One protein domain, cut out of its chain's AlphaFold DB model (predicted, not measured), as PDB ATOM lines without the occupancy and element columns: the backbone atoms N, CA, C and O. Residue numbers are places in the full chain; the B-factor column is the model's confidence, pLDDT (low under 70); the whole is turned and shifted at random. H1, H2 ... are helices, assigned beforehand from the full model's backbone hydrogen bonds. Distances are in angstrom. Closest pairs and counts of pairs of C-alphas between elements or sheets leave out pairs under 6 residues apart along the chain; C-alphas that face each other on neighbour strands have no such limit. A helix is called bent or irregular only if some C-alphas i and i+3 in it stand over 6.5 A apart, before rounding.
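Overview. This is residues 160 to 225 of the 787 residues of the protein "Hypothetical protein" of Symbiodinium sp. CCMP2456 (UniProt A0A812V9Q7). One long helix, H4, makes one side of the model, and three short helices, H1, H2 and H3, gather in a triangle on the other side, with H2 at the corner farthest from H4. The assembly is loosely joined: H4 touches no other helix and is near H1 alone, while the stretch before H1, residues 160 to 169, passes H4 on its way to the short helices. The printed part has 66 residues, with four named helices in the order H1, H2, H3, H4 and no named strand; its class is all helix. By its radius of gyration of the C-alphas, 11.6 A, it is compact, and its outline is rounded, with spans of 30 by 28 by 24 A.

Along the chain. H4, the longest helix with 17 residues, covers residues 207 to 223 and measures 25.1 A from first to last C-alpha. It begins at C-alpha 207 at (40.485, -45.158, 5.149) and ends at C-alpha 223 at (39.934, -28.344, -13.413). H4 is irregular, with C-alphas 208 and 211 7.9 A apart, and its line is a rough one. H1 is residues 170 to 175, 8.6 A long, and begins at C-alpha 170 at (28.493, -41.821, -2.270). H2 is residues 180 to 183, 4.9 A long. H3 is residues 191 to 197, 10.0 A long.

Arrangement. H4 and H1 are close but not clearly touching; their closest C-alphas, those of Asp 209 and Ala 172, are 7.3 A apart. They run opposite ways at a steep tilt of 68 degrees, only just short of about perpendicular. H4 is apart from H2 and from H3. H1 touches H2, with the closest C-alphas, those of Leu 174 and Tyr 183, 6.6 A apart. H2 touches H3, with the closest C-alphas, those of Ala 182 and Gln 193, 4.6 A apart. H1 and H3 are close but not clearly touching, with the closest C-alphas, those of Gln 170 and Arg 197, 7.4 A apart, and their lines are about perpendicular at 79 degrees. In H1 and H3 every O i to N i+4 pair is within hydrogen-bond range; in H4 10 of 13 are, and H2, with 4 residues, is too short for such a pair.

Size, cuts and confidence. The two C-alphas farthest apart, those of Gln 189 and Trp 207, are 31.3 A apart. The printed part has no cut. The link from H1 to H2 is tight, with 4 residues, and those from H2 to H3 and from H3 to H4 are short, with 7 and 9 residues. The mean pLDDT of the printed part is 76.9. Confidence is low, under 70, at residues 160 to 166 and 218 to 225, of which 218 to 223 belong to H4.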
ATOM      1  N   PHE A 160      32.563 -49.544 -14.255       42.19
ATOM      2  CA  PHE A 160      33.635 -49.298 -15.213       42.19
ATOM      3  C   PHE A 160      34.581 -48.163 -14.808       42.19
ATOM      4  O   PHE A 160      35.582 -47.961 -15.485       42.19
ATOM      5  N   LEU A 161      34.294 -47.409 -13.737       43.38
ATOM      6  CA  LEU A 161      35.244 -46.426 -13.203       43.38
ATOM      7  C   LEU A 161      35.887 -46.940 -11.910       43.38
ATOM      8  O   LEU A 161      35.655 -46.432 -10.818       43.38
ATOM      9  N   VAL A 162      36.684 -47.990 -12.078       47.53
ATOM     10  CA  VAL A 162      37.658 -48.504 -11.112       47.53
ATOM     11  C   VAL A 162      38.866 -47.564 -11.194       47.53
ATOM     12  O   VAL A 162      39.598 -47.577 -12.182       47.53
ATOM     13  N   VAL A 163      39.048 -46.665 -10.219       47.00
ATOM     14  CA  VAL A 163      40.289 -45.868 -10.120       47.00
ATOM     15  C   VAL A 163      41.293 -46.688  -9.306       47.00
ATOM     16  O   VAL A 163      41.537 -46.410  -8.133       47.00
ATOM     17  N   GLY A 164      41.781 -47.776  -9.913       53.50
ATOM     18  CA  GLY A 164      42.325 -48.923  -9.168       53.50
ATOM     19  C   GLY A 164      41.242 -49.618  -8.327       53.50
ATOM     20  O   GLY A 164      40.067 -49.294  -8.471       53.50
ATOM     21  N   ASP A 165      41.608 -50.504  -7.395       55.81
ATOM     22  CA  ASP A 165      40.683 -51.328  -6.574       55.81
ATOM     23  C   ASP A 165      39.805 -50.556  -5.559       55.81
ATOM     24  O   ASP A 165      39.270 -51.117  -4.596       55.81
ATOM     25  N   LEU A 166      39.680 -49.239  -5.715       59.69
ATOM     26  CA  LEU A 166      39.062 -48.348  -4.746       59.69
ATOM     27  C   LEU A 166      37.668 -47.910  -5.200       59.69
ATOM     28  O   LEU A 166      37.488 -47.263  -6.230       59.69
ATOM     29  N   TRP A 167      36.676 -48.217  -4.368       70.56
ATOM     30  CA  TRP A 167      35.271 -47.908  -4.613       70.56
ATOM     31  C   TRP A 167      34.931 -46.472  -4.199       70.56
ATOM     32  O   TRP A 167      35.354 -46.000  -3.142       70.56
ATOM     33  N   VAL A 168      34.120 -45.788  -5.010       78.50
ATOM     34  CA  VAL A 168      33.530 -44.492  -4.652       78.50
ATOM     35  C   VAL A 168      32.211 -44.743  -3.919       78.50
ATOM     36  O   VAL A 168      31.221 -45.152  -4.524       78.50
ATOM     37  N   ASP A 169      32.194 -44.503  -2.610       84.00
ATOM     38  CA  ASP A 169      31.018 -44.658  -1.753       84.00
ATOM     39  C   ASP A 169      30.304 -43.309  -1.560       84.00
ATOM     40  O   ASP A 169      30.590 -42.539  -0.635       84.00
ATOM     41  N   GLN A 170      29.326 -43.019  -2.421       85.88
ATOM     42  CA  GLN A 170      28.493 -41.821  -2.270       85.88
ATOM     43  C   GLN A 170      27.552 -41.893  -1.056       85.88
ATOM     44  O   GLN A 170      27.079 -40.851  -0.597       85.88
ATOM     45  N   THR A 171      27.281 -43.079  -0.501       87.75
ATOM     46  CA  THR A 171      26.476 -43.235   0.719       87.75
ATOM     47  C   THR A 171      27.247 -42.714   1.931       87.75
ATOM     48  O   THR A 171      26.671 -42.019   2.775       87.75
ATOM     49  N   ALA A 172      28.562 -42.936   1.991       85.62
ATOM     50  CA  ALA A 172      29.414 -42.293   2.987       85.62
ATOM     51  C   ALA A 172      29.367 -40.761   2.867       85.62
ATOM     52  O   ALA A 172      29.235 -40.075   3.888       85.62
ATOM     53  N   MET A 173      29.365 -40.225   1.637       89.75
ATOM     54  CA  MET A 173      29.238 -38.783   1.392       89.75
ATOM     55  C   MET A 173      27.873 -38.222   1.805       89.75
ATOM     56  O   MET A 173      27.794 -37.145   2.403       89.75
ATOM     57  N   LEU A 174      26.788 -38.965   1.557       91.44
ATOM     58  CA  LEU A 174      25.448 -38.653   2.068       91.44
ATOM     59  C   LEU A 174      25.457 -38.563   3.599       91.44
ATOM     60  O   LEU A 174      24.952 -37.594   4.165       91.44
ATOM     61  N   GLY A 175      26.124 -39.506   4.272       88.12
ATOM     62  CA  GLY A 175      26.327 -39.484   5.722       88.12
ATOM     63  C   GLY A 175      27.164 -38.303   6.238       88.12
ATOM     64  O   GLY A 175      27.138 -38.022   7.436       88.12
ATOM     65  N   GLN A 176      27.904 -37.602   5.371       92.12
ATOM     66  CA  GLN A 176      28.623 -36.359   5.690       92.12
ATOM     67  C   GLN A 176      27.873 -35.088   5.255       92.12
ATOM     68  O   GLN A 176      28.390 -33.985   5.424       92.12
ATOM     69  N   GLY A 177      26.650 -35.210   4.732       91.19
ATOM     70  CA  GLY A 177      25.807 -34.070   4.373       91.19
ATOM     71  C   GLY A 177      25.738 -33.743   2.881       91.19
ATOM     72  O   GLY A 177      25.188 -32.691   2.537       91.19
ATOM     73  N   LEU A 178      26.226 -34.617   1.987       92.12
ATOM     74  CA  LEU A 178      25.877 -34.532   0.565       92.12
ATOM     75  C   LEU A 178      24.346 -34.534   0.439       92.12
ATOM     76  O   LEU A 178      23.664 -35.362   1.035       92.12
ATOM     77  N   SER A 179      23.777 -33.592  -0.312       93.25
ATOM     78  CA  SER A 179      22.315 -33.485  -0.392       93.25
ATOM     79  C   SER A 179      21.682 -34.736  -1.016       93.25
ATOM     80  O   SER A 179      22.199 -35.239  -2.011       93.25
ATOM     81  N   GLU A 180      20.515 -35.164  -0.517       92.31
ATOM     82  CA  GLU A 180      19.733 -36.280  -1.089       92.31
ATOM     83  C   GLU A 180      19.485 -36.084  -2.590       92.31
ATOM     84  O   GLU A 180      19.570 -37.034  -3.353       92.31
ATOM     85  N   ALA A 181      19.249 -34.845  -3.040       91.94
ATOM     86  CA  ALA A 181      19.073 -34.534  -4.457       91.94
ATOM     87  C   ALA A 181      20.330 -34.842  -5.287       91.94
ATOM     88  O   ALA A 181      20.217 -35.423  -6.357       91.94
ATOM     89  N   ALA A 182      21.517 -34.485  -4.787       91.19
ATOM     90  CA  ALA A 182      22.773 -34.802  -5.458       91.19
ATOM     91  C   ALA A 182      23.087 -36.305  -5.395       91.19
ATOM     92  O   ALA A 182      23.483 -36.862  -6.413       91.19
ATOM     93  N   TYR A 183      22.860 -36.954  -4.251       91.81
ATOM     94  CA  TYR A 183      23.043 -38.398  -4.066       91.81
ATOM     95  C   TYR A 183      22.127 -39.230  -4.982       91.81
ATOM     96  O   TYR A 183      22.589 -40.110  -5.691       91.81
ATOM     97  N   SER A 184      20.832 -38.901  -5.029       90.12
ATOM     98  CA  SER A 184      19.826 -39.586  -5.862       90.12
ATOM     99  C   SER A 184      19.816 -39.143  -7.325       90.12
ATOM    100  O   SER A 184      18.973 -39.602  -8.090       90.12
ATOM    101  N   ILE A 185      20.717 -38.235  -7.720       90.69
ATOM    102  CA  ILE A 185      20.777 -37.677  -9.077       90.69
ATOM    103  C   ILE A 185      19.412 -37.111  -9.516       90.69
ATOM    104  O   ILE A 185      18.928 -37.347 -10.623       90.69
ATOM    105  N   LYS A 186      18.758 -36.344  -8.637       88.62
ATOM    106  CA  LYS A 186      17.418 -35.804  -8.903       88.62
ATOM    107  C   LYS A 186      17.370 -34.966 -10.183       88.62
ATOM    108  O   LYS A 186      16.344 -34.930 -10.855       88.62
ATOM    109  N   ASP A 187      18.463 -34.271 -10.487       84.06
ATOM    110  CA  ASP A 187      18.646 -33.564 -11.749       84.06
ATOM    111  C   ASP A 187      19.989 -33.961 -12.372       84.06
ATOM    112  O   ASP A 187      21.054 -33.468 -11.988       84.06
ATOM    113  N   PHE A 188      19.934 -34.860 -13.355       81.69
ATOM    114  CA  PHE A 188      21.109 -35.311 -14.101       81.69
ATOM    115  C   PHE A 188      21.733 -34.205 -14.965       81.69
ATOM    116  O   PHE A 188      22.873 -34.348 -15.410       81.69
ATOM    117  N   GLN A 189      21.024 -33.094 -15.193       80.06
ATOM    118  CA  GLN A 189      21.532 -31.926 -15.904       80.06
ATOM    119  C   GLN A 189      22.119 -30.856 -14.971       80.06
ATOM    120  O   GLN A 189      22.672 -29.875 -15.464       80.06
ATOM    121  N   SER A 190      22.079 -31.034 -13.647       85.88
ATOM    122  CA  SER A 190      22.545 -30.017 -12.699       85.88
ATOM    123  C   SER A 190      24.065 -30.021 -12.513       85.88
ATOM    124  O   SER A 190      24.629 -30.953 -11.933       85.88
ATOM    125  N   ASP A 191      24.724 -28.929 -12.916       83.38
ATOM    126  CA  ASP A 191      26.149 -28.692 -12.631       83.38
ATOM    127  C   ASP A 191      26.410 -28.619 -11.123       83.38
ATOM    128  O   ASP A 191      27.344 -29.230 -10.616       83.38
ATOM    129  N   SER A 192      25.521 -27.964 -10.369       87.06
ATOM    130  CA  SER A 192      25.640 -27.854  -8.910       87.06
ATOM    131  C   SER A 192      25.605 -29.218  -8.211       87.06
ATOM    132  O   SER A 192      26.402 -29.465  -7.305       87.06
ATOM    133  N   GLN A 193      24.718 -30.127  -8.634       91.00
ATOM    134  CA  GLN A 193      24.671 -31.475  -8.061       91.00
ATOM    135  C   GLN A 193      25.885 -32.314  -8.467       91.00
ATOM    136  O   GLN A 193      26.380 -33.085  -7.645       91.00
ATOM    137  N   ALA A 194      26.375 -32.154  -9.701       89.50
ATOM    138  CA  ALA A 194      27.613 -32.785 -10.137       89.50
ATOM    139  C   ALA A 194      28.786 -32.331  -9.264       89.50
ATOM    140  O   ALA A 194      29.400 -33.162  -8.600       89.50
ATOM    141  N   VAL A 195      29.022 -31.021  -9.164       88.44
ATOM    142  CA  VAL A 195      30.072 -30.438  -8.313       88.44
ATOM    143  C   VAL A 195      29.943 -30.920  -6.869       88.44
ATOM    144  O   VAL A 195      30.940 -31.288  -6.257       88.44
ATOM    145  N   ALA A 196      28.724 -31.004  -6.325       89.75
ATOM    146  CA  ALA A 196      28.512 -31.531  -4.982       89.75
ATOM    147  C   ALA A 196      29.004 -32.982  -4.836       89.75
ATOM    148  O   ALA A 196      29.714 -33.268  -3.879       89.75
ATOM    149  N   ARG A 197      28.705 -33.882  -5.784       90.00
ATOM    150  CA  ARG A 197      29.183 -35.283  -5.765       90.00
ATOM    151  C   ARG A 197      30.700 -35.429  -5.920       90.00
ATOM    152  O   ARG A 197      31.235 -36.473  -5.577       90.00
ATOM    153  N   MET A 198      31.385 -34.411  -6.434       86.88
ATOM    154  CA  MET A 198      32.849 -34.384  -6.578       86.88
ATOM    155  C   MET A 198      33.530 -33.464  -5.563       86.88
ATOM    156  O   MET A 198      34.735 -33.236  -5.651       86.88
ATOM    157  N   SER A 199      32.789 -32.917  -4.599       87.56
ATOM    158  CA  SER A 199      33.356 -31.976  -3.642       87.56
ATOM    159  C   SER A 199      33.983 -32.709  -2.453       87.56
ATOM    160  O   SER A 199      33.293 -33.482  -1.777       87.56
ATOM    161  N   PRO A 200      35.244 -32.400  -2.096       87.38
ATOM    162  CA  PRO A 200      35.923 -33.052  -0.980       87.38
ATOM    163  C   PRO A 200      35.307 -32.716   0.383       87.38
ATOM    164  O   PRO A 200      35.565 -33.412   1.361       87.38
ATOM    165  N   CYS A 201      34.477 -31.670   0.477       87.88
ATOM    166  CA  CYS A 201      33.842 -31.286   1.740       87.88
ATOM    167  C   CYS A 201      32.822 -32.309   2.265       87.88
ATOM    168  O   CYS A 201      32.449 -32.223   3.432       87.88
ATOM    169  N   TRP A 202      32.399 -33.266   1.433       90.56
ATOM    170  CA  TRP A 202      31.493 -34.345   1.827       90.56
ATOM    171  C   TRP A 202      32.207 -35.676   2.047       90.56
ATOM    172  O   TRP A 202      31.545 -36.678   2.274       90.56
ATOM    173  N   ILE A 203      33.536 -35.730   1.983       89.56
ATOM    174  CA  ILE A 203      34.265 -36.981   2.200       89.56
ATOM    175  C   ILE A 203      34.665 -37.088   3.669       89.56
ATOM    176  O   ILE A 203      35.236 -36.157   4.247       89.56
ATOM    177  N   ARG A 204      34.402 -38.241   4.292       86.56
ATOM    178  CA  ARG A 204      34.867 -38.504   5.655       86.56
ATOM    179  C   ARG A 204      36.390 -38.666   5.653       86.56
ATOM    180  O   ARG A 204      36.992 -39.257   4.759       86.56
ATOM    181  N   ARG A 205      37.046 -38.150   6.690       83.94
ATOM    182  CA  ARG A 205      38.486 -38.354   6.899       83.94
ATOM    183  C   ARG A 205      38.715 -39.756   7.472       83.94
ATOM    184  O   ARG A 205      38.770 -39.918   8.686       83.94
ATOM    185  N   GLY A 206      38.779 -40.764   6.606       77.00
ATOM    186  CA  GLY A 206      38.985 -42.155   7.001       77.00
ATOM    187  C   GLY A 206      39.382 -43.052   5.829       77.00
ATOM    188  O   GLY A 206      39.114 -42.734   4.675       77.00
ATOM    189  N   TRP A 207      40.015 -44.184   6.143       73.50
ATOM    190  CA  TRP A 207      40.485 -45.158   5.149       73.50
ATOM    191  C   TRP A 207      39.354 -45.805   4.341       73.50
ATOM    192  O   TRP A 207      39.556 -46.139   3.179       73.50
ATOM    193  N   CYS A 208      38.154 -45.921   4.917       73.56
ATOM    194  CA  CYS A 208      36.961 -46.420   4.224       73.56
ATOM    195  C   CYS A 208      36.508 -45.532   3.053       73.56
ATOM    196  O   CYS A 208      35.766 -45.993   2.198       73.56
ATOM    197  N   ASP A 209      36.970 -44.282   3.001       78.94
ATOM    198  CA  ASP A 209      36.606 -43.296   1.986       78.94
ATOM    199  C   ASP A 209      37.748 -43.032   0.994       78.94
ATOM    200  O   ASP A 209      37.721 -42.045   0.258       78.94
ATOM    201  N   LEU A 210      38.784 -43.879   0.967       78.69
ATOM    202  CA  LEU A 210      39.961 -43.662   0.123       78.69
ATOM    203  C   LEU A 210      39.595 -43.528  -1.365       78.69
ATOM    204  O   LEU A 210      40.120 -42.638  -2.030       78.69
ATOM    205  N   GLY A 211      38.645 -44.323  -1.869       78.19
ATOM    206  CA  GLY A 211      38.163 -44.188  -3.248       78.19
ATOM    207  C   GLY A 211      37.457 -42.856  -3.515       78.19
ATOM    208  O   GLY A 211      37.685 -42.247  -4.557       78.19
ATOM    209  N   ASN A 212      36.709 -42.323  -2.540       82.62
ATOM    210  CA  ASN A 212      36.141 -40.972  -2.619       82.62
ATOM    211  C   ASN A 212      37.250 -39.902  -2.683       82.62
ATOM    212  O   ASN A 212      37.175 -38.983  -3.500       82.62
ATOM    213  N   HIS A 213      38.300 -40.022  -1.857       80.88
ATOM    214  CA  HIS A 213      39.440 -39.085  -1.853       80.88
ATOM    215  C   HIS A 213      40.195 -39.098  -3.184       80.88
ATOM    216  O   HIS A 213      40.462 -38.033  -3.743       80.88
ATOM    217  N   VAL A 214      40.497 -40.287  -3.711       77.00
ATOM    218  CA  VAL A 214      41.173 -40.464  -5.005       77.00
ATOM    219  C   VAL A 214      40.316 -39.909  -6.142       77.00
ATOM    220  O   VAL A 214      40.820 -39.160  -6.979       77.00
ATOM    221  N   PHE A 215      39.012 -40.192  -6.139       77.62
ATOM    222  CA  PHE A 215      38.071 -39.673  -7.128       77.62
ATOM    223  C   PHE A 215      38.038 -38.136  -7.148       77.62
ATOM    224  O   PHE A 215      38.233 -37.525  -8.199       77.62
ATOM    225  N   CYS A 216      37.874 -37.491  -5.990       78.12
ATOM    226  CA  CYS A 216      37.882 -36.030  -5.899       78.12
ATOM    227  C   CYS A 216      39.233 -35.411  -6.285       78.12
ATOM    228  O   CYS A 216      39.265 -34.334  -6.881       78.12
ATOM    229  N   PHE A 217      40.346 -36.084  -5.982       72.00
ATOM    230  CA  PHE A 217      41.683 -35.634  -6.370       72.00
ATOM    231  C   PHE A 217      41.916 -35.716  -7.888       72.00
ATOM    232  O   PHE A 217      42.480 -34.789  -8.475       72.00
ATOM    233  N   TYR A 218      41.444 -36.786  -8.534       64.81
ATOM    234  CA  TYR A 218      41.559 -36.979  -9.983       64.81
ATOM    235  C   TYR A 218      40.752 -35.934 -10.770       64.81
ATOM    236  O   TYR A 218      41.196 -35.450 -11.809       64.81
ATOM    237  N   VAL A 219      39.588 -35.535 -10.245       61.12
ATOM    238  CA  VAL A 219      38.755 -34.473 -10.831       61.12
ATOM    239  C   VAL A 219      39.396 -33.097 -10.643       61.12
ATOM    240  O   VAL A 219      39.515 -32.341 -11.606       61.12
ATOM    241  N   LYS A 220      39.883 -32.784  -9.435       53.91
ATOM    242  CA  LYS A 220      40.424 -31.455  -9.113       53.91
ATOM    243  C   LYS A 220      41.684 -31.096  -9.915       53.91
ATOM    244  O   LYS A 220      41.810 -29.964 -10.364       53.91
ATOM    245  N   ASN A 221      42.567 -32.063 -10.179       43.47
ATOM    246  CA  ASN A 221      43.755 -31.830 -11.014       43.47
ATOM    247  C   ASN A 221      43.432 -31.572 -12.496       43.47
ATOM    248  O   ASN A 221      44.295 -31.096 -13.233       43.47
ATOM    249  N   LYS A 222      42.210 -31.878 -12.953       44.16
ATOM    250  CA  LYS A 222      41.775 -31.607 -14.329       44.16
ATOM    251  C   LYS A 222      41.173 -30.205 -14.485       44.16
ATOM    252  O   LYS A 222      41.340 -29.604 -15.544       44.16
ATOM    253  N   ASP A 223      40.538 -29.684 -13.434       40.66
ATOM    254  CA  ASP A 223      39.934 -28.344 -13.413       40.66
ATOM    255  C   ASP A 223      40.985 -27.232 -13.190       40.66
ATOM    256  O   ASP A 223      40.894 -26.170 -13.807       40.66
ATOM    257  N   ASP A 224      42.065 -27.505 -12.441       37.69
ATOM    258  CA  ASP A 224      43.193 -26.567 -12.256       37.69
ATOM    259  C   ASP A 224      44.009 -26.313 -13.552       37.69
ATOM    260  O   ASP A 224      44.845 -25.410 -13.602       37.69
ATOM    261  N   LEU A 225      43.747 -27.059 -14.636       35.06
ATOM    262  CA  LEU A 225      44.357 -26.849 -15.959       35.06
ATOM    263  C   LEU A 225      43.510 -25.979 -16.909       35.06
ATOM    264  O   LEU A 225      43.992 -25.634 -17.989       35.06
TER     265      LEU A 225